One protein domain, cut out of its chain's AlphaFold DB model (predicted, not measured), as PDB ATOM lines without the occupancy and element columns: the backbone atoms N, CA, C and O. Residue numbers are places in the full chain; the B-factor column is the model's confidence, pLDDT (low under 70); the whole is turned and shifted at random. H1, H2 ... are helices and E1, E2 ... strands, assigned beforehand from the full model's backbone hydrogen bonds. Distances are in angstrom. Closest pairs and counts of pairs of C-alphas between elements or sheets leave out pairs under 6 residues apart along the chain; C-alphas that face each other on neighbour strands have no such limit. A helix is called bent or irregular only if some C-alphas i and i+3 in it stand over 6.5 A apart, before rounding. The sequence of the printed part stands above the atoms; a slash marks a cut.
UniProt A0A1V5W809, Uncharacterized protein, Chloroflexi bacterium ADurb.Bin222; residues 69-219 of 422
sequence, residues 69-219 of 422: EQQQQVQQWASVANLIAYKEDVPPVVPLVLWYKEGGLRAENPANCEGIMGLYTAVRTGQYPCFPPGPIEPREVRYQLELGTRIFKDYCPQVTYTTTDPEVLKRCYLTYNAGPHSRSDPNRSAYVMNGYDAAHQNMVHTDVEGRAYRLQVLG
ATOM      1  N   GLU A  69      31.580  23.841 312.315       80.00
ATOM      2  CA  GLU A  69      30.563  23.533 313.328       80.00
ATOM      3  C   GLU A  69      30.641  24.490 314.528       80.00
ATOM      4  O   GLU A  69      29.623  25.017 314.976       80.00
ATOM      5  N   GLN A  70      31.852  24.772 315.017       84.06
ATOM      6  CA  GLN A  70      32.089  25.738 316.093       84.06
ATOM      7  C   GLN A  70      31.664  27.148 315.685       84.06
ATOM      8  O   GLN A  70      30.997  27.837 316.452       84.06
ATOM      9  N   GLN A  71      31.991  27.567 314.464       80.31
ATOM     10  CA  GLN A  71      31.598  28.871 313.941       80.31
ATOM     11  C   GLN A  71      30.075  29.015 313.840       80.31
ATOM     12  O   GLN A  71      29.532  30.064 314.194       80.31
ATOM     13  N   GLN A  72      29.370  27.963 313.422       83.69
ATOM     14  CA  GLN A  72      27.910  27.952 313.419       83.69
ATOM     15  C   GLN A  72      27.337  28.091 314.838       83.69
ATOM     16  O   GLN A  72      26.409  28.874 315.043       83.69
ATOM     17  N   GLN A  73      27.904  27.387 315.824       88.38
ATOM     18  CA  GLN A  73      27.489  27.522 317.227       88.38
ATOM     19  C   GLN A  73      27.734  28.940 317.758       88.38
ATOM     20  O   GLN A  73      26.845  29.515 318.384       88.38
ATOM     21  N   VAL A  74      28.887  29.548 317.454       89.19
ATOM     22  CA  VAL A  74      29.186  30.947 317.811       89.19
ATOM     23  C   VAL A  74      28.101  31.889 317.292       89.19
ATOM     24  O   VAL A  74      27.552  32.664 318.069       89.19
ATOM     25  N   GLN A  75      27.752  31.797 316.006       86.56
ATOM     26  CA  GLN A  75      26.721  32.650 315.401       86.56
ATOM     27  C   GLN A  75      25.340  32.408 316.012       86.56
ATOM     28  O   GLN A  75      24.635  33.361 316.340       86.56
ATOM     29  N   GLN A  76      24.967  31.143 316.207       88.94
ATOM     30  CA  GLN A  76      23.676  30.769 316.779       88.94
ATOM     31  C   GLN A  76      23.491  31.318 318.201       88.94
ATOM     32  O   GLN A  76      22.395  31.751 318.560       88.94
ATOM     33  N   TRP A  77      24.552  31.303 319.011       92.31
ATOM     34  CA  TRP A  77      24.503  31.677 320.424       92.31
ATOM     35  C   TRP A  77      24.985  33.101 320.712       92.31
ATOM     36  O   TRP A  77      24.904  33.536 321.861       92.31
ATOM     37  N   ALA A  78      25.421  33.851 319.697       90.31
ATOM     38  CA  ALA A  78      25.983  35.195 319.831       90.31
ATOM     39  C   ALA A  78      25.081  36.153 320.622       90.31
ATOM     40  O   ALA A  78      25.528  36.803 321.564       90.31
ATOM     41  N   SER A  79      23.794  36.212 320.273       88.06
ATOM     42  CA  SER A  79      22.832  37.115 320.916       88.06
ATOM     43  C   SER A  79      22.569  36.743 322.377       88.06
ATOM     44  O   SER A  79      22.491  37.620 323.240       88.06
ATOM     45  N   VAL A  80      22.479  35.442 322.669       93.19
ATOM     46  CA  VAL A  80      22.290  34.920 324.027       93.19
ATOM     47  C   VAL A  80      23.530  35.199 324.869       93.19
ATOM     48  O   VAL A  80      23.405  35.752 325.957       93.19
ATOM     49  N   ALA A  81      24.718  34.879 324.356       93.56
ATOM     50  CA  ALA A  81      25.983  35.141 325.028       93.56
ATOM     51  C   ALA A  81      26.171  36.634 325.316       93.56
ATOM     52  O   ALA A  81      26.498  36.989 326.442       93.56
ATOM     53  N   ASN A  82      25.867  37.507 324.354       91.12
ATOM     54  CA  ASN A  82      25.966  38.950 324.542       91.12
ATOM     55  C   ASN A  82      25.039  39.461 325.657       91.12
ATOM     56  O   ASN A  82      25.441  40.270 326.491       91.12
ATOM     57  N   LEU A  83      23.802  38.955 325.719       93.12
ATOM     58  CA  LEU A  83      22.863  39.307 326.786       93.12
ATOM     59  C   LEU A  83      23.351  38.837 328.164       93.12
ATOM     60  O   LEU A  83      23.178  39.548 329.151       93.12
ATOM     61  N   ILE A  84      23.929  37.636 328.242       95.81
ATOM     62  CA  ILE A  84      24.509  37.095 329.478       95.81
ATOM     63  C   ILE A  84      25.704  37.946 329.909       95.81
ATOM     64  O   ILE A  84      25.768  38.374 331.059       95.81
ATOM     65  N   ALA A  85      26.605  38.240 328.973       94.00
ATOM     66  CA  ALA A  85      27.784  39.061 329.195       94.00
ATOM     67  C   ALA A  85      27.415  40.452 329.727       94.00
ATOM     68  O   ALA A  85      28.003  40.917 330.698       94.00
ATOM     69  N   TYR A  86      26.381  41.079 329.156       92.56
ATOM     70  CA  TYR A  86      25.863  42.361 329.633       92.56
ATOM     71  C   TYR A  86      25.318  42.284 331.064       92.56
ATOM     72  O   TYR A  86      25.584  43.165 331.877       92.56
ATOM     73  N   LYS A  87      24.568  41.227 331.399       94.88
ATOM     74  CA  LYS A  87      23.990  41.049 332.742       94.88
ATOM     75  C   LYS A  87      25.038  40.804 333.820       94.88
ATOM     76  O   LYS A  87      24.901  41.329 334.917       94.88
ATOM     77  N   GLU A  88      26.034  39.979 333.516       95.69
ATOM     78  CA  GLU A  88      27.087  39.594 334.462       95.69
ATOM     79  C   GLU A  88      28.305  40.545 334.391       95.69
ATOM     80  O   GLU A  88      29.301  40.334 335.078       95.69
ATOM     81  N   ASP A  89      28.217  41.613 333.585       93.44
ATOM     82  CA  ASP A  89      29.240  42.650 333.407       93.44
ATOM     83  C   ASP A  89      30.625  42.076 333.048       93.44
ATOM     84  O   ASP A  89      31.638  42.329 333.706       93.44
ATOM     85  N   VAL A  90      30.666  41.271 331.986       93.56
ATOM     86  CA  VAL A  90      31.896  40.735 331.381       93.56
ATOM     87  C   VAL A  90      31.906  41.000 329.875       93.56
ATOM     88  O   VAL A  90      30.840  41.224 329.301       93.56
ATOM     89  N   PRO A  91      33.061  40.937 329.191       90.38
ATOM     90  CA  PRO A  91      33.096  41.197 327.756       90.38
ATOM     91  C   PRO A  91      32.198  40.256 326.927       90.38
ATOM     92  O   PRO A  91      32.133  39.058 327.226       90.38
ATOM     93  N   PRO A  92      31.575  40.753 325.838       87.94
ATOM     94  CA  PRO A  92      30.564  40.052 325.034       87.94
ATOM     95  C   PRO A  92      30.881  38.614 324.619       87.94
ATOM     96  O   PRO A  92      29.993  37.765 324.560       87.94
ATOM     97  N   VAL A  93      32.148  38.328 324.312       90.69
ATOM     98  CA  VAL A  93      32.572  37.025 323.783       90.69
ATOM     99  C   VAL A  93      32.950  36.025 324.875       90.69
ATOM    100  O   VAL A  93      33.046  34.832 324.593       90.69
ATOM    101  N   VAL A  94      33.142  36.477 326.124       91.75
ATOM    102  CA  VAL A  94      33.597  35.629 327.237       91.75
ATOM    103  C   VAL A  94      32.750  34.365 327.395       91.75
ATOM    104  O   VAL A  94      33.358  33.296 327.422       91.75
ATOM    105  N   PRO A  95      31.402  34.414 327.421       93.81
ATOM    106  CA  PRO A  95      30.601  33.204 327.619       93.81
ATOM    107  C   PRO A  95      30.885  32.119 326.568       93.81
ATOM    108  O   PRO A  95      31.012  30.943 326.907       93.81
ATOM    109  N   LEU A  96      31.060  32.510 325.301       92.44
ATOM    110  CA  LEU A  96      31.366  31.578 324.210       92.44
ATOM    111  C   LEU A  96      32.800  31.043 324.293       92.44
ATOM    112  O   LEU A  96      33.028  29.873 324.003       92.44
ATOM    113  N   VAL A  97      33.762  31.862 324.725       89.44
ATOM    114  CA  VAL A  97      35.150  31.414 324.943       89.44
ATOM    115  C   VAL A  97      35.218  30.368 326.059       89.44
ATOM    116  O   VAL A  97      35.932  29.374 325.927       89.44
ATOM    117  N   LEU A  98      34.460  30.566 327.142       88.25
ATOM    118  CA  LEU A  98      34.385  29.613 328.251       88.25
ATOM    119  C   LEU A  98      33.739  28.290 327.819       88.25
ATOM    120  O   LEU A  98      34.261  27.229 328.145       88.25
ATOM    121  N   TRP A  99      32.663  28.336 327.033       89.38
ATOM    122  CA  TRP A  99      32.042  27.121 326.498       89.38
ATOM    123  C   TRP A  99      32.942  26.400 325.483       89.38
ATOM    124  O   TRP A  99      33.063  25.170 325.499       89.38
ATOM    125  N   TYR A 100      33.635  27.149 324.621       85.12
ATOM    126  CA  TYR A 100      34.630  26.581 323.716       85.12
ATOM    127  C   TYR A 100      35.697  25.791 324.478       85.12
ATOM    128  O   TYR A 100      36.039  24.688 324.066       85.12
ATOM    129  N   LYS A 101      36.201  26.327 325.595       75.62
ATOM    130  CA  LYS A 101      37.278  25.709 326.380       75.62
ATOM    131  C   LYS A 101      36.962  24.272 326.817       75.62
ATOM    132  O   LYS A 101      37.869  23.444 326.851       75.62
ATOM    133  N   GLU A 102      35.717  24.003 327.195       73.25
ATOM    134  CA  GLU A 102      35.351  22.784 327.932       73.25
ATOM    135  C   GLU A 102      34.554  21.809 327.076       73.25
ATOM    136  O   GLU A 102      34.794  20.604 327.106       73.25
ATOM    137  N   GLY A 103      33.637  22.337 326.265       67.94
ATOM    138  CA  GLY A 103      32.821  21.542 325.354       67.94
ATOM    139  C   GLY A 103      33.250  21.643 323.894       67.94
ATOM    140  O   GLY A 103      32.646  20.991 323.046       67.94
ATOM    141  N   GLY A 104      34.219  22.494 323.537       77.62
ATOM    142  CA  GLY A 104      34.489  22.817 322.134       77.62
ATOM    143  C   GLY A 104      33.261  23.396 321.426       77.62
ATOM    144  O   GLY A 104      33.081  23.118 320.243       77.62
ATOM    145  N   LEU A 105      32.403  24.123 322.163       85.62
ATOM    146  CA  LEU A 105      31.070  24.597 321.753       85.62
ATOM    147  C   LEU A 105      30.048  23.489 321.447       85.62
ATOM    148  O   LEU A 105      29.013  23.742 320.831       85.62
ATOM    149  N   ARG A 106      30.301  22.250 321.877       87.19
ATOM    150  CA  ARG A 106      29.314  21.171 321.782       87.19
ATOM    151  C   ARG A 106      28.292  21.312 322.898       87.19
ATOM    152  O   ARG A 106      28.640  21.558 324.053       87.19
ATOM    153  N   ALA A 107      27.026  21.104 322.557       90.62
ATOM    154  CA  ALA A 107      25.934  20.989 323.519       90.62
ATOM    155  C   ALA A 107      25.920  19.581 324.141       90.62
ATOM    156  O   ALA A 107      24.936  18.849 324.048       90.62
ATOM    157  N   GLU A 108      27.042  19.186 324.744       90.12
ATOM    158  CA  GLU A 108      27.234  17.885 325.376       90.12
ATOM    159  C   GLU A 108      28.078  18.051 326.641       90.12
ATOM    160  O   GLU A 108      29.198  18.561 326.585       90.12
ATOM    161  N   ASN A 109      27.541  17.624 327.783       88.50
ATOM    162  CA  ASN A 109      28.273  17.639 329.040       88.50
ATOM    163  C   ASN A 109      29.392  16.581 329.013       88.50
ATOM    164  O   ASN A 109      29.120  15.411 328.709       88.50
ATOM    165  N   PRO A 110      30.628  16.949 329.387       82.19
ATOM    166  CA  PRO A 110      31.739  16.012 329.479       82.19
ATOM    167  C   PRO A 110      31.539  14.969 330.589       82.19
ATOM    168  O   PRO A 110      30.838  15.181 331.580       82.19
ATOM    169  N   ALA A 111      32.220  13.827 330.454       80.06
ATOM    170  CA  ALA A 111      32.139  12.711 331.404       80.06
ATOM    171  C   ALA A 111      32.710  13.018 332.805       80.06
ATOM    172  O   ALA A 111      32.541  12.217 333.722       80.06
ATOM    173  N   ASN A 112      33.386  14.155 332.983       77.38
ATOM    174  CA  ASN A 112      34.018  14.572 334.238       77.38
ATOM    175  C   ASN A 112      33.067  15.297 335.212       77.38
ATOM    176  O   ASN A 112      33.542  15.770 336.238       77.38
ATOM    177  N   CYS A 113      31.755  15.364 334.938       80.88
ATOM    178  CA  CYS A 113      30.738  16.026 335.777       80.88
ATOM    179  C   CYS A 113      30.814  17.565 335.850       80.88
ATOM    180  O   CYS A 113      30.066  18.164 336.622       80.88
ATOM    181  N   GLU A 114      31.680  18.220 335.075       83.25
ATOM    182  CA  GLU A 114      31.960  19.661 335.221       83.25
ATOM    183  C   GLU A 114      31.057  20.565 334.368       83.25
ATOM    184  O   GLU A 114      31.089  21.791 334.510       83.25
ATOM    185  N   GLY A 115      30.237  19.961 333.504       87.00
ATOM    186  CA  GLY A 115      29.397  20.673 332.543       87.00
ATOM    187  C   GLY A 115      30.206  21.317 331.412       87.00
ATOM    188  O   GLY A 115      31.436  21.271 331.387       87.00
ATOM    189  N   ILE A 116      29.515  21.953 330.468       88.44
ATOM    190  CA  ILE A 116      30.117  22.596 329.287       88.44
ATOM    191  C   ILE A 116      30.942  23.847 329.614       88.44
ATOM    192  O   ILE A 116      31.487  24.462 328.703       88.44
ATOM    193  N   MET A 117      30.980  24.258 330.884       87.12
ATOM    194  CA  MET A 117      31.697  25.442 331.368       87.12
ATOM    195  C   MET A 117      32.864  25.104 332.297       87.12
ATOM    196  O   MET A 117      33.550  26.026 332.742       87.12
ATOM    197  N   GLY A 118      33.119  23.820 332.587       79.94
ATOM    198  CA  GLY A 118      34.313  23.411 333.337       79.94
ATOM    199  C   GLY A 118      34.284  23.841 334.793       79.94
ATOM    200  O   GLY A 118      35.255  24.385 335.319       79.94
ATOM    201  N   LEU A 119      33.142  23.661 335.457       81.81
ATOM    202  CA  LEU A 119      32.892  24.172 336.804       81.81
ATOM    203  C   LEU A 119      33.462  23.251 337.895       81.81
ATOM    204  O   LEU A 119      32.824  23.051 338.931       81.81
ATOM    205  N   TYR A 120      34.672  22.715 337.687       77.50
ATOM    206  CA  TYR A 120      35.339  21.755 338.577       77.50
ATOM    207  C   TYR A 120      35.264  22.153 340.050       77.50
ATOM    208  O   TYR A 120      34.770  21.394 340.886       77.50
ATOM    209  N   THR A 121      35.726  23.363 340.379       73.19
ATOM    210  CA  THR A 121      35.776  23.838 341.765       73.19
ATOM    211  C   THR A 121      34.385  23.889 342.385       73.19
ATOM    212  O   THR A 121      34.222  23.452 343.521       73.19
ATOM    213  N   ALA A 122      33.386  24.371 341.643       78.56
ATOM    214  CA  ALA A 122      32.034  24.563 342.153       78.56
ATOM    215  C   ALA A 122      31.277  23.230 342.330       78.56
ATOM    216  O   ALA A 122      30.500  23.075 343.271       78.56
ATOM    217  N   VAL A 123      31.553  22.236 341.478       82.94
ATOM    218  CA  VAL A 123      31.049  20.864 341.653       82.94
ATOM    219  C   VAL A 123      31.752  20.178 342.832       82.94
ATOM    220  O   VAL A 123      31.099  19.593 343.694       82.94
ATOM    221  N   ARG A 124      33.084  20.298 342.936       78.12
ATOM    222  CA  ARG A 124      33.888  19.659 343.996       78.12
ATOM    223  C   ARG A 124      33.550  20.165 345.399       78.12
ATOM    224  O   ARG A 124      33.597  19.388 346.347       78.12
ATOM    225  N   THR A 125      33.234  21.451 345.552       79.19
ATOM    226  CA  THR A 125      32.848  22.045 346.845       79.19
ATOM    227  C   THR A 125      31.379  21.813 347.205       79.19
ATOM    228  O   THR A 125      30.960  22.195 348.296       79.19
ATOM    229  N   GLY A 126      30.595  21.185 346.321       83.69
ATOM    230  CA  GLY A 126      29.167  20.938 346.524       83.69
ATOM    231  C   GLY A 126      28.283  22.171 346.323       83.69
ATOM    232  O   GLY A 126      27.108  22.132 346.681       83.69
ATOM    233  N   GLN A 127      28.819  23.257 345.753       87.06
ATOM    234  CA  GLN A 127      28.035  24.443 345.397       87.06
ATOM    235  C   GLN A 127      27.025  24.131 344.282       87.06
ATOM    236  O   GLN A 127      25.916  24.665 344.294       87.06
ATOM    237  N   TYR A 128      27.387  23.238 343.353       87.00
ATOM    238  CA  TYR A 128      26.497  22.709 342.319       87.00
ATOM    239  C   TYR A 128      26.552  21.175 342.264       87.00
ATOM    240  O   TYR A 128      27.596  20.590 342.560       87.00
ATOM    241  N   PRO A 129      25.444  20.503 341.890       89.44
ATOM    242  CA  PRO A 129      25.462  19.066 341.641       89.44
ATOM    243  C   PRO A 129      26.324  18.725 340.413       89.44
ATOM    244  O   PRO A 129      26.563  19.580 339.562       89.44
ATOM    245  N   CYS A 130      26.749  17.460 340.299       87.81
ATOM    246  CA  CYS A 130      27.368  16.948 339.069       87.81
ATOM    247  C   CYS A 130      26.425  17.175 337.876       87.81
ATOM    248  O   CYS A 130      25.243  16.826 337.941       87.81
ATOM    249  N   PHE A 131      26.969  17.718 336.787       92.00
ATOM    250  CA  PHE A 131      26.265  17.833 335.514       92.00
ATOM    251  C   PHE A 131      26.234  16.460 334.824       92.00
ATOM    252  O   PHE A 131      27.305  15.902 334.565       92.00
ATOM    253  N   PRO A 132      25.049  15.884 334.534       91.69
ATOM    254  CA  PRO A 132      24.954  14.571 333.904       91.69
ATOM    255  C   PRO A 132      25.650  14.562 332.534       91.69
ATOM    256  O   PRO A 132      25.347  15.436 331.720       91.69
ATOM    257  N   PRO A 133      26.553  13.602 332.255       89.38
ATOM    258  CA  PRO A 133      27.202  13.492 330.952       89.38
ATOM    259  C   PRO A 133      26.212  13.223 329.816       89.38
ATOM    260  O   PRO A 133      25.218  12.517 330.008       89.38
ATOM    261  N   GLY A 134      26.538  13.709 328.618       89.56
ATOM    262  CA  GLY A 134      25.751  13.484 327.405       89.56
ATOM    263  C   GLY A 134      25.090  14.749 326.853       89.56
ATOM    264  O   GLY A 134      25.380  15.858 327.313       89.56
ATOM    265  N   PRO A 135      24.257  14.611 325.807       93.62
ATOM    266  CA  PRO A 135      23.697  15.746 325.087       93.62
ATOM    267  C   PRO A 135      22.762  16.554 325.984       93.62
ATOM    268  O   PRO A 135      21.958  15.989 326.727       93.62
ATOM    269  N   ILE A 136      22.840  17.875 325.866       94.19
ATOM    270  CA  ILE A 136      22.050  18.807 326.669       94.19
ATOM    271  C   ILE A 136      21.145  19.672 325.800       94.19
ATOM    272  O   ILE A 136      21.443  19.999 324.651       94.19
ATOM    273  N   GLU A 137      20.006  20.061 326.362       94.88
ATOM    274  CA  GLU A 137      19.035  20.900 325.667       94.88
ATOM    275  C   GLU A 137      19.480  22.374 325.633       94.88
ATOM    276  O   GLU A 137      20.185  22.832 326.535       94.88
ATOM    277  N   PRO A 138      18.994  23.189 324.674       93.88
ATOM    278  CA  PRO A 138      19.334  24.615 324.599       93.88
ATOM    279  C   PRO A 138      19.085  25.397 325.901       93.88
ATOM    280  O   PRO A 138      19.839  26.305 326.249       93.88
ATOM    281  N   ARG A 139      18.046  25.043 326.670       94.31
ATOM    282  CA  ARG A 139      17.796  25.671 327.979       94.31
ATOM    283  C   ARG A 139      18.925  25.414 328.979       94.31
ATOM    284  O   ARG A 139      19.248  26.298 329.766       94.31
ATOM    285  N   GLU A 140      19.516  24.226 328.935       94.25
ATOM    286  CA  GLU A 140      20.608  23.834 329.816       94.25
ATOM    287  C   GLU A 140      21.921  24.465 329.357       94.25
ATOM    288  O   GLU A 140      22.643  24.995 330.194       94.25
ATOM    289  N   VAL A 141      22.169  24.540 328.042       94.50
ATOM    290  CA  VAL A 141      23.291  25.315 327.481       94.50
ATOM    291  C   VAL A 141      23.248  26.751 327.996       94.50
ATOM    292  O   VAL A 141      24.220  27.239 328.566       94.50
ATOM    293  N   ARG A 142      22.094  27.418 327.871       95.25
ATOM    294  CA  ARG A 142      21.916  28.786 328.367       95.25
ATOM    295  C   ARG A 142      22.157  28.896 329.875       95.25
ATOM    296  O   ARG A 142      22.836  29.822 330.305       95.25
ATOM    297  N   TYR A 143      21.590  27.984 330.666       94.44
ATOM    298  CA  TYR A 143      21.766  27.976 332.119       94.44
ATOM    299  C   TYR A 143      23.240  27.833 332.506       94.44
ATOM    300  O   TYR A 143      23.737  28.587 333.341       94.44
ATOM    301  N   GLN A 144      23.952  26.901 331.872       94.38
ATOM    302  CA  GLN A 144      25.370  26.705 332.128       94.38
ATOM    303  C   GLN A 144      26.185  27.924 331.676       94.38
ATOM    304  O   GLN A 144      27.017  28.383 332.450       94.38
ATOM    305  N   LEU A 145      25.899  28.528 330.512       94.81
ATOM    306  CA  LEU A 145      26.535  29.780 330.070       94.81
ATOM    307  C   LEU A 145      26.368  30.910 331.096       94.81
ATOM    308  O   LEU A 145      27.355  31.554 331.450       94.81
ATOM    309  N   GLU A 146      25.148  31.139 331.595       95.06
ATOM    310  CA  GLU A 146      24.871  32.125 332.654       95.06
ATOM    311  C   GLU A 146      25.700  31.817 333.911       95.06
ATOM    312  O   GLU A 146      26.380  32.690 334.453       95.06
ATOM    313  N   LEU A 147      25.714  30.551 334.332       93.31
ATOM    314  CA  LEU A 147      26.403  30.114 335.538       93.31
ATOM    315  C   LEU A 147      27.932  30.243 335.454       93.31
ATOM    316  O   LEU A 147      28.560  30.797 336.356       93.31
ATOM    317  N   GLY A 148      28.538  29.738 334.378       91.31
ATOM    318  CA  GLY A 148      29.984  29.804 334.174       91.31
ATOM    319  C   GLY A 148      30.474  31.240 334.003       91.31
ATOM    320  O   GLY A 148      31.528  31.595 334.525       91.31
ATOM    321  N   THR A 149      29.672  32.093 333.359       94.12
ATOM    322  CA  THR A 149      29.986  33.521 333.221       94.12
ATOM    323  C   THR A 149      30.006  34.230 334.574       94.12
ATOM    324  O   THR A 149      30.922  35.005 334.845       94.12
ATOM    325  N   ARG A 150      29.051  33.921 335.459       93.44
ATOM    326  CA  ARG A 150      29.047  34.454 336.826       93.44
ATOM    327  C   ARG A 150      30.280  34.025 337.617       93.44
ATOM    328  O   ARG A 150      30.943  34.866 338.211       93.44
ATOM    329  N   ILE A 151      30.632  32.739 337.577       89.12
ATOM    330  CA  ILE A 151      31.831  32.232 338.267       89.12
ATOM    331  C   ILE A 151      33.102  32.893 337.709       89.12
ATOM    332  O   ILE A 151      34.010  33.237 338.464       89.12
ATOM    333  N   PHE A 152      33.162  33.131 336.396       90.62
ATOM    334  CA  PHE A 152      34.246  33.900 335.795       90.62
ATOM    335  C   PHE A 152      34.318  35.330 336.344       90.62
ATOM    336  O   PHE A 152      35.407  35.776 336.708       90.62
ATOM    337  N   LYS A 153      33.183  36.030 336.455       93.19
ATOM    338  CA  LYS A 153      33.116  37.371 337.057       93.19
ATOM    339  C   LYS A 153      33.570  37.367 338.518       93.19
ATOM    340  O   LYS A 153      34.329  38.252 338.904       93.19
ATOM    341  N   ASP A 154      33.193  36.359 339.300       89.50
ATOM    342  CA  ASP A 154      33.615  36.225 340.702       89.50
ATOM    343  C   ASP A 154      35.141  36.085 340.833       89.50
ATOM    344  O   ASP A 154      35.757  36.650 341.739       89.50
ATOM    345  N   TYR A 155      35.775  35.360 339.909       84.88
ATOM    346  CA  TYR A 155      37.235  35.228 339.858       84.88
ATOM    347  C   TYR A 155      37.933  36.462 339.281       84.88
ATOM    348  O   TYR A 155      39.125  36.665 339.523       84.88
ATOM    349  N   CYS A 156      37.200  37.291 338.545       88.94
ATOM    350  CA  CYS A 156      37.706  38.467 337.859       88.94
ATOM    351  C   CYS A 156      36.826  39.702 338.060       88.94
ATOM    352  O   CYS A 156      36.265  40.232 337.099       88.94
ATOM    353  N   PRO A 157      36.753  40.235 339.290       90.31
ATOM    354  CA  PRO A 157      35.897  41.380 339.585       90.31
ATOM    355  C   PRO A 157      36.299  42.647 338.816       90.31
ATOM    356  O   PRO A 157      35.478  43.541 338.643       90.31
ATOM    357  N   GLN A 158      37.550  42.732 338.351       88.19
ATOM    358  CA  GLN A 158      38.074  43.882 337.618       88.19
ATOM    359  C   GLN A 158      37.626  43.969 336.154       88.19
ATOM    360  O   GLN A 158      37.797  45.029 335.558       88.19
ATOM    361  N   VAL A 159      37.139  42.878 335.547       88.81
ATOM    362  CA  VAL A 159      36.621  42.962 334.173       88.81
ATOM    363  C   VAL A 159      35.234  43.581 334.195       88.81
ATOM    364  O   VAL A 159      34.514  43.431 335.170       88.81
ATOM    365  N   THR A 160      34.856  44.240 333.117       89.00
ATOM    366  CA  THR A 160      33.544  44.839 332.864       89.00
ATOM    367  C   THR A 160      33.092  44.452 331.463       89.00
ATOM    368  O   THR A 160      33.892  43.962 330.659       89.00
ATOM    369  N   TYR A 161      31.839  44.736 331.119       84.31
ATOM    370  CA  TYR A 161      31.321  44.539 329.765       84.31
ATOM    371  C   TYR A 161      32.158  45.239 328.682       84.31
ATOM    372  O   TYR A 161      32.286  44.747 327.564       84.31
ATOM    373  N   THR A 162      32.781  46.364 329.026       79.62
ATOM    374  CA  THR A 162      33.612  47.171 328.123       79.62
ATOM    375  C   THR A 162      35.108  46.877 328.243       79.62
ATOM    376  O   THR A 162      35.914  47.539 327.589       79.62
ATOM    377  N   THR A 163      35.518  45.906 329.067       81.12
ATOM    378  CA  THR A 163      36.938  45.576 329.224       81.12
ATOM    379  C   THR A 163      37.490  44.971 327.945       81.12
ATOM    380  O   THR A 163      37.016  43.946 327.461       81.12
ATOM    381  N   THR A 164      38.541  45.593 327.429       71.50
ATOM    382  CA  THR A 164      39.203  45.187 326.185       71.50
ATOM    383  C   THR A 164      40.688  44.889 326.384       71.50
ATOM    384  O   THR A 164      41.329  44.426 325.449       71.50
ATOM    385  N   ASP A 165      41.204  45.081 327.607       72.56
ATOM    386  CA  ASP A 165      42.586  44.806 328.026       72.56
ATOM    387  C   ASP A 165      43.007  43.346 327.847       72.56
ATOM    388  O   ASP A 165      42.593  42.494 328.639       72.56
ATOM    389  N   PRO A 166      43.878  43.042 326.860       71.56
ATOM    390  CA  PRO A 166      44.422  41.717 326.657       71.56
ATOM    391  C   PRO A 166      45.119  41.186 327.902       71.56
ATOM    392  O   PRO A 166      44.972  40.008 328.200       71.56
ATOM    393  N   GLU A 167      45.860  42.006 328.649       73.06
ATOM    394  CA  GLU A 167      46.597  41.542 329.827       73.06
ATOM    395  C   GLU A 167      45.641  41.153 330.954       73.06
ATOM    396  O   GLU A 167      45.764  40.071 331.540       73.06
ATOM    397  N   VAL A 168      44.628  41.983 331.215       81.62
ATOM    398  CA  VAL A 168      43.596  41.666 332.212       81.62
ATOM    399  C   VAL A 168      42.798  40.436 331.785       81.62
ATOM    400  O   VAL A 168      42.589  39.545 332.609       81.62
ATOM    401  N   LEU A 169      42.389  40.345 330.517       81.06
ATOM    402  CA  LEU A 169      41.587  39.231 330.009       81.06
ATOM    403  C   LEU A 169      42.373  37.923 329.962       81.06
ATOM    404  O   LEU A 169      41.877  36.909 330.451       81.06
ATOM    405  N   LYS A 170      43.613  37.927 329.461       77.38
ATOM    406  CA  LYS A 170      44.507  36.756 329.483       77.38
ATOM    407  C   LYS A 170      44.727  36.271 330.912       77.38
ATOM    408  O   LYS A 170      44.628  35.070 331.168       77.38
ATOM    409  N   ARG A 171      44.975  37.188 331.857       77.12
ATOM    410  CA  ARG A 171      45.093  36.848 333.281       77.12
ATOM    411  C   ARG A 171      43.794  36.261 333.821       77.12
ATOM    412  O   ARG A 171      43.841  35.278 334.543       77.12
ATOM    413  N   CYS A 172      42.645  36.803 333.441       84.38
ATOM    414  CA  CYS A 172      41.357  36.290 333.886       84.38
ATOM    415  C   CYS A 172      41.036  34.899 333.374       84.38
ATOM    416  O   CYS A 172      40.610  34.037 334.141       84.38
ATOM    417  N   TYR A 173      41.313  34.645 332.100       81.31
ATOM    418  CA  TYR A 173      41.224  33.303 331.556       81.31
ATOM    419  C   TYR A 173      42.183  32.342 332.258       81.31
ATOM    420  O   TYR A 173      41.791  31.220 332.564       81.31
ATOM    421  N   LEU A 174      43.403  32.779 332.587       75.44
ATOM    422  CA  LEU A 174      44.313  31.980 333.408       75.44
ATOM    423  C   LEU A 174      43.713  31.668 334.782       75.44
ATOM    424  O   LEU A 174      43.711  30.510 335.191       75.44
ATOM    425  N   THR A 175      43.224  32.680 335.494       76.06
ATOM    426  CA  THR A 175      42.647  32.548 336.838       76.06
ATOM    427  C   THR A 175      41.439  31.616 336.831       76.06
ATOM    428  O   THR A 175      41.332  30.757 337.701       76.06
ATOM    429  N   TYR A 176      40.568  31.718 335.828       77.50
ATOM    430  CA  TYR A 176      39.439  30.803 335.665       77.50
ATOM    431  C   TYR A 176      39.885  29.361 335.400       77.50
ATOM    432  O   TYR A 176      39.277  28.420 335.900       77.50
ATOM    433  N   ASN A 177      40.971  29.177 334.648       70.75
ATOM    434  CA  ASN A 177      41.417  27.855 334.209       70.75
ATOM    435  C   ASN A 177      42.283  27.122 335.231       70.75
ATOM    436  O   ASN A 177      42.065  25.943 335.478       70.75
ATOM    437  N   ALA A 178      43.282  27.798 335.792       65.00
ATOM    438  CA  ALA A 178      44.237  27.208 336.726       65.00
ATOM    439  C   ALA A 178      43.935  27.572 338.187       65.00
ATOM    440  O   ALA A 178      44.659  27.160 339.089       65.00
ATOM    441  N   GLY A 179      42.887  28.358 338.432       65.00
ATOM    442  CA  GLY A 179      42.517  28.847 339.751       65.00
ATOM    443  C   GLY A 179      43.193  30.173 340.134       65.00
ATOM    444  O   GLY A 179      44.175  30.611 339.522       65.00
ATOM    445  N   PRO A 180      42.695  30.823 341.203       64.25
ATOM    446  CA  PRO A 180      43.079  32.182 341.589       64.25
ATOM    447  C   PRO A 180      44.520  32.335 342.095       64.25
ATOM    448  O   PRO A 180      45.011  33.452 342.223       64.25
ATOM    449  N   HIS A 181      45.215  31.229 342.372       64.31
ATOM    450  CA  HIS A 181      46.589  31.229 342.881       64.31
ATOM    451  C   HIS A 181      47.651  30.900 341.824       64.31
ATOM    452  O   HIS A 181      48.828  30.770 342.165       64.31
ATOM    453  N   SER A 182      47.259  30.762 340.555       60.47
ATOM    454  CA  SER A 182      48.202  30.503 339.467       60.47
ATOM    455  C   SER A 182      49.231  31.632 339.335       60.47
ATOM    456  O   SER A 182      48.883  32.812 339.340       60.47
ATOM    457  N   ARG A 183      50.514  31.263 339.217       56.25
ATOM    458  CA  ARG A 183      51.655  32.191 339.050       56.25
ATOM    459  C   ARG A 183      52.245  32.175 337.638       56.25
ATOM    460  O   ARG A 183      53.328  32.711 337.419       56.25
ATOM    461  N   SER A 184      51.570  31.510 336.709       58.09
ATOM    462  CA  SER A 184      52.026  31.351 335.331       58.09
ATOM    463  C   SER A 184      51.911  32.671 334.562       58.09
ATOM    464  O   SER A 184      51.001  33.460 334.804       58.09
ATOM    465  N   ASP A 185      52.839  32.928 333.640       54.81
ATOM    466  CA  ASP A 185      52.847  34.153 332.831       54.81
ATOM    467  C   ASP A 185      51.782  34.080 331.712       54.81
ATOM    468  O   ASP A 185      51.881  33.185 330.866       54.81
ATOM    469  N   PRO A 186      50.807  35.009 331.646       53.19
ATOM    470  CA  PRO A 186      49.790  35.083 330.593       53.19
ATOM    471  C   PRO A 186      50.242  35.241 329.160       53.19
ATOM    472  O   PRO A 186      49.499  34.844 328.263       53.19
ATOM    473  N   ASN A 187      51.460  35.708 328.943       50.66
ATOM    474  CA  ASN A 187      52.020  35.869 327.611       50.66
ATOM    475  C   ASN A 187      52.922  34.707 327.187       50.66
ATOM    476  O   ASN A 187      53.262  34.596 326.012       50.66
ATOM    477  N   ARG A 188      53.303  33.825 328.120       44.56
ATOM    478  CA  ARG A 188      54.191  32.672 327.853       44.56
ATOM    479  C   ARG A 188      53.542  31.322 328.095       44.56
ATOM    480  O   ARG A 188      54.041  30.297 327.637       44.56
ATOM    481  N   SER A 189      52.439  31.312 328.821       42.03
ATOM    482  CA  SER A 189      51.686  30.107 329.104       42.03
ATOM    483  C   SER A 189      50.682  29.941 327.979       42.03
ATOM    484  O   SER A 189      49.668  30.631 327.941       42.03
ATOM    485  N   ALA A 190      50.984  29.052 327.032       38.31
ATOM    486  CA  ALA A 190      49.987  28.538 326.105       38.31
ATOM    487  C   ALA A 190      48.877  27.897 326.948       38.31
ATOM    488  O   ALA A 190      48.996  26.761 327.405       38.31
ATOM    489  N   TYR A 191      47.854  28.682 327.276       51.28
ATOM    490  CA  TYR A 191      46.733  28.208 328.068       51.28
ATOM    491  C   TYR A 191      45.991  27.177 327.275       51.28
ATOM    492  O   TYR A 191      45.781  27.351 326.083       51.28
ATOM    493  N   VAL A 192      45.633  26.099 327.942       45.34
ATOM    494  CA  VAL A 192      45.184  24.922 327.239       45.34
ATOM    495  C   VAL A 192      43.691  24.794 327.257       45.34
ATOM    496  O   VAL A 192      43.028  25.031 328.263       45.34
ATOM    497  N   MET A 193      43.217  24.449 326.073       53.06
ATOM    498  CA  MET A 193      41.836  24.276 325.708       53.06
ATOM    499  C   MET A 193      41.664  22.828 325.313       53.06
ATOM    500  O   MET A 193      42.365  22.331 324.433       53.06
ATOM    501  N   ASN A 194      40.731  22.148 325.960       42.69
ATOM    502  CA  ASN A 194      40.348  20.816 325.536       42.69
ATOM    503  C   ASN A 194      39.559  20.977 324.229       42.69
ATOM    504  O   ASN A 194      38.546  21.674 324.221       42.69
ATOM    505  N   GLY A 195      40.012  20.393 323.108       45.66
ATOM    506  CA  GLY A 195      39.218  20.511 321.878       45.66
ATOM    507  C   GLY A 195      39.820  20.310 320.484       45.66
ATOM    508  O   GLY A 195      39.092  20.631 319.548       45.66
ATOM    509  N   TYR A 196      41.037  19.783 320.264       40.56
ATOM    510  CA  TYR A 196      41.520  19.524 318.883       40.56
ATOM    511  C   TYR A 196      42.393  18.259 318.704       40.56
ATOM    512  O   TYR A 196      42.737  17.587 319.674       40.56
ATOM    513  N   ASP A 197      42.654  17.923 317.430       42.28
ATOM    514  CA  ASP A 197      43.068  16.637 316.828       42.28
ATOM    515  C   ASP A 197      44.281  15.857 317.412       42.28
ATOM    516  O   ASP A 197      45.000  16.281 318.317       42.28
ATOM    517  N   ALA A 198      44.512  14.655 316.861       43.03
ATOM    518  CA  ALA A 198      45.552  13.709 317.279       43.03
ATOM    519  C   ALA A 198      46.999  14.233 317.175       43.03
ATOM    520  O   ALA A 198      47.889  13.667 317.809       43.03
ATOM    521  N   ALA A 199      47.250  15.306 316.417       38.88
ATOM    522  CA  ALA A 199      48.593  15.844 316.217       38.88
ATOM    523  C   ALA A 199      49.058  16.771 317.360       38.88
ATOM    524  O   ALA A 199      50.256  17.012 317.492       38.88
ATOM    525  N   HIS A 200      48.150  17.241 318.227       42.38
ATOM    526  CA  HIS A 200      48.425  18.305 319.209       42.38
ATOM    527  C   HIS A 200      48.216  17.881 320.681       42.38
ATOM    528  O   HIS A 200      48.049  18.722 321.562       42.38
ATOM    529  N   GLN A 201      48.252  16.572 320.966       40.69
ATOM    530  CA  GLN A 201      47.862  15.960 322.253       40.69
ATOM    531  C   GLN A 201      48.960  15.886 323.343       40.69
ATOM    532  O   GLN A 201      48.750  15.253 324.380       40.69
ATOM    533  N   ASN A 202      50.148  16.471 323.130       41.19
ATOM    534  CA  ASN A 202      51.358  16.136 323.907       41.19
ATOM    535  C   ASN A 202      52.031  17.300 324.665       41.19
ATOM    536  O   ASN A 202      53.219  17.213 324.973       41.19
ATOM    537  N   MET A 203      51.320  18.374 325.011       41.91
ATOM    538  CA  MET A 203      51.867  19.413 325.907       41.91
ATOM    539  C   MET A 203      51.573  19.080 327.385       41.91
ATOM    540  O   MET A 203      50.672  18.293 327.640       41.91
ATOM    541  N   VAL A 204      52.306  19.624 328.369       38.84
ATOM    542  CA  VAL A 204      52.137  19.298 329.811       38.84
ATOM    543  C   VAL A 204      51.946  20.572 330.657       38.84
ATOM    544  O   VAL A 204      52.773  21.473 330.571       38.84
ATOM    545  N   HIS A 205      50.878  20.656 331.471       41.25
ATOM    546  CA  HIS A 205      50.603  21.728 332.461       41.25
ATOM    547  C   HIS A 205      50.764  21.182 333.868       41.25
ATOM    548  O   HIS A 205      50.593  19.984 334.057       41.25
ATOM    549  N   THR A 206      50.967  22.049 334.857       37.88
ATOM    550  CA  THR A 206      50.941  21.687 336.276       37.88
ATOM    551  C   THR A 206      49.956  22.585 337.029       37.88
ATOM    552  O   THR A 206      50.081  23.805 336.938       37.88
ATOM    553  N   ASP A 207      48.974  21.996 337.728       42.69
ATOM    554  CA  ASP A 207      47.947  22.730 338.492       42.69
ATOM    555  C   ASP A 207      48.469  23.323 339.819       42.69
ATOM    556  O   ASP A 207      49.629  23.147 340.204       42.69
ATOM    557  N   VAL A 208      47.583  24.021 340.542       39.69
ATOM    558  CA  VAL A 208      47.841  24.612 341.872       39.69
ATOM    559  C   VAL A 208      48.157  23.589 342.966       39.69
ATOM    560  O   VAL A 208      48.712  23.959 343.998       39.69
ATOM    561  N   GLU A 209      47.835  22.314 342.753       44.41
ATOM    562  CA  GLU A 209      48.153  21.209 343.656       44.41
ATOM    563  C   GLU A 209      49.407  20.426 343.196       44.41
ATOM    564  O   GLU A 209      49.769  19.418 343.804       44.41
ATOM    565  N   GLY A 210      50.107  20.899 342.155       40.44
ATOM    566  CA  GLY A 210      51.349  20.312 341.646       40.44
ATOM    567  C   GLY A 210      51.160  19.120 340.701       40.44
ATOM    568  O   GLY A 210      52.124  18.410 340.411       40.44
ATOM    569  N   ARG A 211      49.940  18.862 340.220       39.78
ATOM    570  CA  ARG A 211      49.617  17.710 339.366       39.78
ATOM    571  C   ARG A 211      49.793  18.053 337.895       39.78
ATOM    572  O   ARG A 211      49.376  19.120 337.453       39.78
ATOM    573  N   ALA A 212      50.403  17.140 337.140       38.97
ATOM    574  CA  ALA A 212      50.698  17.341 335.728       38.97
ATOM    575  C   ALA A 212      49.586  16.794 334.812       38.97
ATOM    576  O   ALA A 212      49.223  15.624 334.923       38.97
ATOM    577  N   TYR A 213      49.099  17.603 333.868       37.25
ATOM    578  CA  TYR A 213      48.058  17.231 332.899       37.25
ATOM    579  C   TYR A 213      48.570  17.381 331.474       37.25
ATOM    580  O   TYR A 213      49.308  18.320 331.178       37.25
ATOM    581  N   ARG A 214      48.166  16.469 330.584       34.56
ATOM    582  CA  ARG A 214      48.408  16.618 329.147       34.56
ATOM    583  C   ARG A 214      47.430  17.612 328.545       34.56
ATOM    584  O   ARG A 214      46.265  17.642 328.920       34.56
ATOM    585  N   LEU A 215      47.921  18.399 327.606       38.97
ATOM    586  CA  LEU A 215      47.297  19.624 327.166       38.97
ATOM    587  C   LEU A 215      47.127  19.704 325.643       38.97
ATOM    588  O   LEU A 215      48.020  19.279 324.909       38.97
ATOM    589  N   GLN A 216      46.015  20.298 325.196       38.62
ATOM    590  CA  GLN A 216      45.585  20.438 323.795       38.62
ATOM    591  C   GLN A 216      45.533  21.928 323.363       38.62
ATOM    592  O   GLN A 216      45.282  22.814 324.182       38.62
ATOM    593  N   VAL A 217      45.850  22.235 322.097       41.31
ATOM    594  CA  VAL A 217      46.117  23.611 321.617       41.31
ATOM    595  C   VAL A 217      44.880  24.290 321.018       41.31
ATOM    596  O   VAL A 217      44.461  23.985 319.908       41.31
ATOM    597  N   LEU A 218      44.395  25.298 321.729       49.47
ATOM    598  CA  LEU A 218      44.265  26.709 321.341       49.47
ATOM    599  C   LEU A 218      44.313  27.475 322.677       49.47
ATOM    600  O   LEU A 218      44.174  26.856 323.728       49.47
ATOM    601  N   GLY A 219      44.581  28.778 322.692       57.47
ATOM    602  CA  GLY A 219      44.537  29.567 323.932       57.47
ATOM    603  C   GLY A 219      43.228  30.339 324.062       57.47
ATOM    604  O   GLY A 219      42.679  30.772 323.048       57.47
TER     605      GLY A 219
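Overview. This is residues 69 to 219 of the 422 residues of an uncharacterized protein of Chloroflexi bacterium ADurb.Bin222 (UniProt A0A1V5W809). A small knot of helices makes the core: H1b, H2 and H4 pack on one another, and H5 meets the last residues of H4 at nearly a right angle. Off to one end, at the end of a long loop, is a small two-stranded hairpin, E1 and E2, while the short helix H3 lies between two long loops that pair with each other briefly. The printed part has 151 residues, with five named helices and then two named strands in the order H1 H2 H3 H4 H5 E1 E2; the one sheet, E1 - E2, is antiparallel. The class is mostly helix, though under half of the residues, 73, are in named elements. The whole is compact, with a radius of gyration of the C-alphas of 14.7 A and spans of 36 by 34 by 33 A.

Along the chain. Find C-alpha 69 at (30.563, 23.533, 313.328), where H1, residues 69 to 87, begins. It was assigned as one helix by its hydrogen bonds but is bent, with C-alphas 76 and 79 7.6 A apart; its arms are H1a, residues 69 to 76, and H1b, residues 79 to 87, at a steep tilt of 64 degrees. Next come H2, residues 94 to 103, 14.2 A long, and H3, residues 120 to 124. H4, residues 138 to 155, runs 25.8 A from C-alpha 138 at (19.334, 24.615, 324.599), and H5, residues 166 to 178, runs 17.7 A. Last are E1, residues 203 to 206, and E2, residues 212 to 215, which ends at C-alpha 215 at (47.297, 19.624, 327.166).

Arrangement. Begin at the hub, H4. With residues 145 to 149 alone it touches H2, closest at the C-alphas of Pro 95 and Thr 149, 5.6 A, at a steep tilt of 68 degrees, only just short of perpendicular. With residues 142 to 149 alone it touches H1b, closest at the C-alphas of Ile 84 and Glu 146, 5.9 A. H1b also touches H2, where the C-alphas of Ala 81 and Pro 95 come closest, 5.6 A. Residues 152 to 155 of H4 touch residues 172 to 176 of H5, closest at the C-alphas of Phe 152 and Tyr 176, 6.0 A; at 73 degrees they are only just about perpendicular. H3 touches no helix. In the hairpin E1 and E2, N 205 and O 213 are 2.8 A apart, within hydrogen-bond range. Every O i to N i+4 pair is within range in H1a, H1b, H3, H4 and H5; in H2, 5 of 6 are.

Size, cuts and confidence. The farthest C-alphas, those of Ser 79 and Gly 210, are 39.1 A apart. The printed part has no cut. The links H2 to H3, H3 to H4 and H5 to E1 are long. Look for low confidence, pLDDT under 70, at residue 103 and residues 178 to 219; the mean of the printed part is 75.3.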